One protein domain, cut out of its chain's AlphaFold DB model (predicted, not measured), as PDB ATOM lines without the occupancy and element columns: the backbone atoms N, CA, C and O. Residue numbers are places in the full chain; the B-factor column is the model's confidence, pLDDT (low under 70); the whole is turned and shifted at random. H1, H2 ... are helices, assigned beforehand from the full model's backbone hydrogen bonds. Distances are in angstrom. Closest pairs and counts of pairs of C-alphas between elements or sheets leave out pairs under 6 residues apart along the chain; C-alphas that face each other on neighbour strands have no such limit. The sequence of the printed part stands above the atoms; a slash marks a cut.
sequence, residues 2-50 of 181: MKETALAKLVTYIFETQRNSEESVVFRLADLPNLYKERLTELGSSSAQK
ATOM      1  N   MET A   2      63.604  58.138 109.267       64.25
ATOM      2  CA  MET A   2      64.395  57.032 108.659       64.25
ATOM      3  C   MET A   2      63.758  55.634 108.790       64.25
ATOM      4  O   MET A   2      63.839  54.829 107.865       64.25
ATOM      5  N   LYS A   3      63.085  55.352 109.914       66.25
ATOM      6  CA  LYS A   3      62.424  54.060 110.172       66.25
ATOM      7  C   LYS A   3      61.204  53.803 109.282       66.25
ATOM      8  O   LYS A   3      61.018  52.672 108.838       66.25
ATOM      9  N   GLU A   4      60.408  54.838 109.008       68.38
ATOM     10  CA  GLU A   4      59.237  54.759 108.119       68.38
ATOM     11  C   GLU A   4      59.687  54.594 106.664       68.38
ATOM     12  O   GLU A   4      59.146  53.767 105.938       68.38
ATOM     13  N   THR A   5      60.743  55.308 106.255       75.75
ATOM     14  CA  THR A   5      61.345  55.153 104.922       75.75
ATOM     15  C   THR A   5      61.930  53.754 104.717       75.75
ATOM     16  O   THR A   5      61.777  53.183 103.638       75.75
ATOM     17  N   ALA A   6      62.564  53.172 105.741       73.06
ATOM     18  CA  ALA A   6      63.065  51.798 105.690       73.06
ATOM     19  C   ALA A   6      61.929  50.778 105.519       73.06
ATOM     20  O   ALA A   6      62.053  49.848 104.722       73.06
ATOM     21  N   LEU A   7      60.811  50.973 106.229       75.12
ATOM     22  CA  LEU A   7      59.651  50.082 106.157       75.12
ATOM     23  C   LEU A   7      58.976  50.186 104.790       75.12
ATOM     24  O   LEU A   7      58.728  49.164 104.161       75.12
ATOM     25  N   ALA A   8      58.753  51.408 104.301       76.06
ATOM     26  CA  ALA A   8      58.193  51.643 102.975       76.06
ATOM     27  C   ALA A   8      59.045  50.974 101.885       76.06
ATOM     28  O   ALA A   8      58.509  50.247 101.056       76.06
ATOM     29  N   LYS A   9      60.377  51.123 101.939       74.56
ATOM     30  CA  LYS A   9      61.298  50.450 101.009       74.56
ATOM     31  C   LYS A   9      61.234  48.925 101.088       74.56
ATOM     32  O   LYS A   9      61.292  48.271 100.052       74.56
ATOM     33  N   LEU A  10      61.132  48.356 102.290       82.12
ATOM     34  CA  LEU A  10      60.994  46.910 102.471       82.12
ATOM     35  C   LEU A  10      59.681  46.394 101.873       82.12
ATOM     36  O   LEU A  10      59.685  45.402 101.150       82.12
ATOM     37  N   VAL A  11      58.575  47.083 102.150       79.31
ATOM     38  CA  VAL A  11      57.255  46.734 101.619       79.31
ATOM     39  C   VAL A  11      57.265  46.820 100.092       79.31
ATOM     40  O   VAL A  11      56.892  45.854  99.435       79.31
ATOM     41  N   THR A  12      57.782  47.912  99.517       82.81
ATOM     42  CA  THR A  12      57.952  48.048  98.061       82.81
ATOM     43  C   THR A  12      58.783  46.907  97.480       82.81
ATOM     44  O   THR A  12      58.366  46.303  96.500       82.81
ATOM     45  N   TYR A  13      59.900  46.547  98.118       81.69
ATOM     46  CA  TYR A  13      60.741  45.438  97.672       81.69
ATOM     47  C   TYR A  13      59.987  44.101  97.644       81.69
ATOM     48  O   TYR A  13      60.088  43.383  96.651       81.69
ATOM     49  N   ILE A  14      59.206  43.780  98.681       82.12
ATOM     50  CA  ILE A  14      58.395  42.548  98.747       82.12
ATOM     51  C   ILE A  14      57.336  42.531  97.636       82.12
ATOM     52  O   ILE A  14      57.180  41.527  96.940       82.12
ATOM     53  N   PHE A  15      56.633  43.648  97.425       78.88
ATOM     54  CA  PHE A  15      55.621  43.751  96.370       78.88
ATOM     55  C   PHE A  15      56.228  43.648  94.965       78.88
ATOM     56  O   PHE A  15      55.679  42.961  94.105       78.88
ATOM     57  N   GLU A  16      57.364  44.301  94.714       80.75
ATOM     58  CA  GLU A  16      58.053  44.251  93.420       80.75
ATOM     59  C   GLU A  16      58.623  42.862  93.126       80.75
ATOM     60  O   GLU A  16      58.535  42.389  91.996       80.75
ATOM     61  N   THR A  17      59.167  42.177  94.132       77.94
ATOM     62  CA  THR A  17      59.682  40.810  93.966       77.94
ATOM     63  C   THR A  17      58.569  39.792  93.747       77.94
ATOM     64  O   THR A  17      58.728  38.928  92.891       77.94
ATOM     65  N   GLN A  18      57.422  39.914  94.423       76.50
ATOM     66  CA  GLN A  18      56.255  39.079  94.112       76.50
ATOM     67  C   GLN A  18      55.689  39.353  92.718       76.50
ATOM     68  O   GLN A  18      55.257  38.427  92.042       76.50
ATOM     69  N   ARG A  19      55.691  40.614  92.275       76.69
ATOM     70  CA  ARG A  19      55.152  41.000  90.966       76.69
ATOM     71  C   ARG A  19      56.043  40.583  89.793       76.69
ATOM     72  O   ARG A  19      55.520  40.317  88.717       76.69
ATOM     73  N   ASN A  20      57.362  40.577  89.981       77.94
ATOM     74  CA  ASN A  20      58.340  40.349  88.911       77.94
ATOM     75  C   ASN A  20      58.892  38.916  88.868       77.94
ATOM     76  O   ASN A  20      59.685  38.603  87.983       77.94
ATOM     77  N   SER A  21      58.525  38.063  89.824       73.62
ATOM     78  CA  SER A  21      58.954  36.667  89.861       73.62
ATOM     79  C   SER A  21      57.942  35.776  89.146       73.62
ATOM     80  O   SER A  21      56.745  35.862  89.411       73.62
ATOM     81  N   GLU A  22      58.419  34.892  88.268       69.50
ATOM     82  CA  GLU A  22      57.582  33.867  87.621       69.50
ATOM     83  C   GLU A  22      57.131  32.778  88.617       69.50
ATOM     84  O   GLU A  22      56.133  32.095  88.391       69.50
ATOM     85  N   GLU A  23      57.823  32.661  89.756       61.84
ATOM     86  CA  GLU A  23      57.491  31.767  90.869       61.84
ATOM     87  C   GLU A  23      57.039  32.557  92.105       61.84
ATOM     88  O   GLU A  23      57.556  33.638  92.398       61.84
ATOM     89  N   SER A  24      56.106  31.997  92.882       59.62
ATOM     90  CA  SER A  24      55.640  32.591  94.141       59.62
ATOM     91  C   SER A  24      56.784  32.690  95.157       59.62
ATOM     92  O   SER A  24      57.096  31.724  95.855       59.62
ATOM     93  N   VAL A  25      57.384  33.875  95.285       69.25
ATOM     94  CA  VAL A  25      58.428  34.142  96.281       69.25
ATOM     95  C   VAL A  25      57.800  34.159  97.673       69.25
ATOM     96  O   VAL A  25      56.995  35.032  98.010       69.25
ATOM     97  N   VAL A  26      58.166  33.171  98.490       67.12
ATOM     98  CA  VAL A  26      57.711  33.055  99.878       67.12
ATOM     99  C   VAL A  26      58.703  33.762 100.793       67.12
ATOM    100  O   VAL A  26      59.817  33.286 101.011       67.12
ATOM    101  N   PHE A  27      58.280  34.878 101.379       70.19
ATOM    102  CA  PHE A  27      59.026  35.554 102.438       70.19
ATOM    103  C   PHE A  27      58.640  34.963 103.788       70.19
ATOM    104  O   PHE A  27      57.473  35.013 104.185       70.19
ATOM    105  N   ARG A  28      59.604  34.398 104.524       69.56
ATOM    106  CA  ARG A  28      59.319  33.929 105.882       69.56
ATOM    107  C   ARG A  28      59.193  35.137 106.796       69.56
ATOM    108  O   ARG A  28      60.040  36.025 106.800       69.56
ATOM    109  N   LEU A  29      58.173  35.122 107.646       58.47
ATOM    110  CA  LEU A  29      57.967  36.147 108.675       58.47
ATOM    111  C   LEU A  29      59.187  36.306 109.597       58.47
ATOM    112  O   LEU A  29      59.485  37.413 110.035       58.47
ATOM    113  N   ALA A  30      59.927  35.220 109.838       70.69
ATOM    114  CA  ALA A  30      61.166  35.235 110.614       70.69
ATOM    115  C   ALA A  30      62.309  36.029 109.948       70.69
ATOM    116  O   ALA A  30      63.212  36.483 110.649       70.69
ATOM    117  N   ASP A  31      62.259  36.230 108.627       73.81
ATOM    118  CA  ASP A  31      63.295  36.932 107.861       73.81
ATOM    119  C   ASP A  31      63.004  38.440 107.751       73.81
ATOM    120  O   ASP A  31      63.916  39.242 107.542       73.81
ATOM    121  N   LEU A  32      61.748  38.852 107.969       75.12
ATOM    122  CA  LEU A  32      61.299  40.248 107.910       75.12
ATOM    123  C   LEU A  32      62.116  41.202 108.811       75.12
ATOM    124  O   LEU A  32      62.480  42.286 108.348       75.12
ATOM    125  N   PRO A  33      62.472  40.832 110.061       72.19
ATOM    126  CA  PRO A  33      63.312  41.670 110.916       72.19
ATOM    127  C   PRO A  33      64.725  41.864 110.358       72.19
ATOM    128  O   PRO A  33      65.299  42.942 110.514       72.19
ATOM    129  N   ASN A  34      65.281  40.843 109.695       77.50
ATOM    130  CA  ASN A  34      66.614  40.909 109.095       77.50
ATOM    131  C   ASN A  34      66.601  41.798 107.849       77.50
ATOM    132  O   ASN A  34      67.431  42.695 107.741       77.50
ATOM    133  N   LEU A  35      65.597  41.641 106.984       80.19
ATOM    134  CA  LEU A  35      65.414  42.494 105.807       80.19
ATOM    135  C   LEU A  35      65.164  43.960 106.197       80.19
ATOM    136  O   LEU A  35      65.705  44.883 105.590       80.19
ATOM    137  N   TYR A  36      64.382  44.197 107.253       77.94
ATOM    138  CA  TYR A  36      64.176  45.542 107.788       77.94
ATOM    139  C   TYR A  36      65.473  46.146 108.336       77.94
ATOM    140  O   TYR A  36      65.779  47.313 108.083       77.94
ATOM    141  N   LYS A  37      66.266  45.344 109.055       75.75
ATOM    142  CA  LYS A  37      67.580  45.746 109.565       75.75
ATOM    143  C   LYS A  37      68.535  46.108 108.428       75.75
ATOM    144  O   LYS A  37      69.193  47.137 108.528       75.75
ATOM    145  N   GLU A  38      68.573  45.325 107.353       80.12
ATOM    146  CA  GLU A  38      69.377  45.623 106.161       80.12
ATOM    147  C   GLU A  38      68.993  46.983 105.559       80.12
ATOM    148  O   GLU A  38      69.859  47.838 105.356       80.12
ATOM    149  N   ARG A  39      67.692  47.264 105.401       80.62
ATOM    150  CA  ARG A  39      67.219  48.572 104.909       80.62
ATOM    151  C   ARG A  39      67.539  49.730 105.851       80.62
ATOM    152  O   ARG A  39      67.837  50.828 105.386       80.62
ATOM    153  N   LEU A  40      67.515  49.508 107.164       75.38
ATOM    154  CA  LEU A  40      67.954  50.510 108.138       75.38
ATOM    155  C   LEU A  40      69.458  50.783 108.042       75.38
ATOM    156  O   LEU A  40      69.861  51.946 108.109       75.38
ATOM    157  N   THR A  41      70.274  49.743 107.838       78.31
ATOM    158  CA  THR A  41      71.722  49.901 107.650       78.31
ATOM    159  C   THR A  41      72.062  50.613 106.343       78.31
ATOM    160  O   THR A  41      72.915  51.497 106.351       78.31
ATOM    161  N   GLU A  42      71.342  50.331 105.251       78.31
ATOM    162  CA  GLU A  42      71.462  51.061 103.977       78.31
ATOM    163  C   GLU A  42      71.113  52.551 104.113       78.31
ATOM    164  O   GLU A  42      71.659  53.393 103.404       78.31
ATOM    165  N   LEU A  43      70.202  52.890 105.030       75.06
ATOM    166  CA  LEU A  43      69.782  54.264 105.316       75.06
ATOM    167  C   LEU A  43      70.630  54.944 106.410       75.06
ATOM    168  O   LEU A  43      70.287  56.037 106.854       75.06
ATOM    169  N   GLY A  44      71.739  54.328 106.837       71.38
ATOM    170  CA  GLY A  44      72.703  54.920 107.771       71.38
ATOM    171  C   GLY A  44      72.337  54.807 109.256       71.38
ATOM    172  O   GLY A  44      72.970  55.452 110.089       71.38
ATOM    173  N   SER A  45      71.340  53.992 109.622       58.06
ATOM    174  CA  SER A  45      70.982  53.717 111.021       58.06
ATOM    175  C   SER A  45      71.563  52.383 111.496       58.06
ATOM    176  O   SER A  45      71.183  51.317 111.021       58.06
ATOM    177  N   SER A  46      72.459  52.435 112.485       54.22
ATOM    178  CA  SER A  46      73.125  51.263 113.075       54.22
ATOM    179  C   SER A  46      72.340  50.595 114.215       54.22
ATOM    180  O   SER A  46      72.710  49.509 114.662       54.22
ATOM    181  N   SER A  47      71.247  51.200 114.696       50.53
ATOM    182  CA  SER A  47      70.443  50.622 115.776       50.53
ATOM    183  C   SER A  47      69.321  49.746 115.216       50.53
ATOM    184  O   SER A  47      68.295  50.253 114.756       50.53
ATOM    185  N   ALA A  48      69.494  48.426 115.298       49.59
ATOM    186  CA  ALA A  48      68.412  47.466 115.115       49.59
ATOM    187  C   ALA A  48      67.375  47.666 116.232       49.59
ATOM    188  O   ALA A  48      67.526  47.161 117.341       49.59
ATOM    189  N   GLN A  49      66.342  48.455 115.960       56.19
ATOM    190  CA  GLN A  49      65.165  48.543 116.814       56.19
ATOM    191  C   GLN A  49      63.983  47.906 116.098       56.19
ATOM    192  O   GLN A  49      63.910  47.944 114.868       56.19
ATOM    193  N   LYS A  50      63.095  47.309 116.906       59.88
ATOM    194  CA  LYS A  50      61.800  46.736 116.518       59.88
ATOM    195  C   LYS A  50      61.154  47.540 115.385       59.88
ATOM    196  O   LYS A  50      61.202  48.774 115.413       59.88
TER     197      LYS A  50
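This is residues 2 to 50 of the 181 residues of an uncharacterized protein of Mytilus coruscus (UniProt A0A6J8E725). A long helix, H1, makes one side of a triangle; the link of residues 21 to 31 folds back along the second side, and the shorter H2 returns steeply to the first half of H1. Residues 19 to 24 stick out at the far end. The printed part has 49 residues, with two named helices, H1 then H2, and no named strand: all helix. It is only just compact, close to loose, with a radius of gyration of the C-alphas of 11.5 A, and elongated, spanning 35 by 19 by 13 A.

Find C-alpha 2 at (64.395, 57.032, 108.659); from there H1, residues 2 to 20, runs 26.6 A. Go on to H2, residues 32 to 42, which ends at C-alpha 42, (71.462, 51.061, 103.977), after 15.4 A.

H1 touches H2 with residues 2 to 10 alone; look at Ala 6 and Arg 39, whose C-alphas are the closest, 5.3 A apart. The helices run opposite ways at a steep tilt of 63 degrees. In H1 and H2 every O i to N i+4 pair is within hydrogen-bond range.

The C-alphas farthest apart, those of Glu 22 and Ser 47, are 35.2 A apart. The printed part has no cut, and the link from H1 to H2 is long. Look for pLDDT under 70 at residues 2 to 4, 22 to 26, 28 to 29 and 45 to 50.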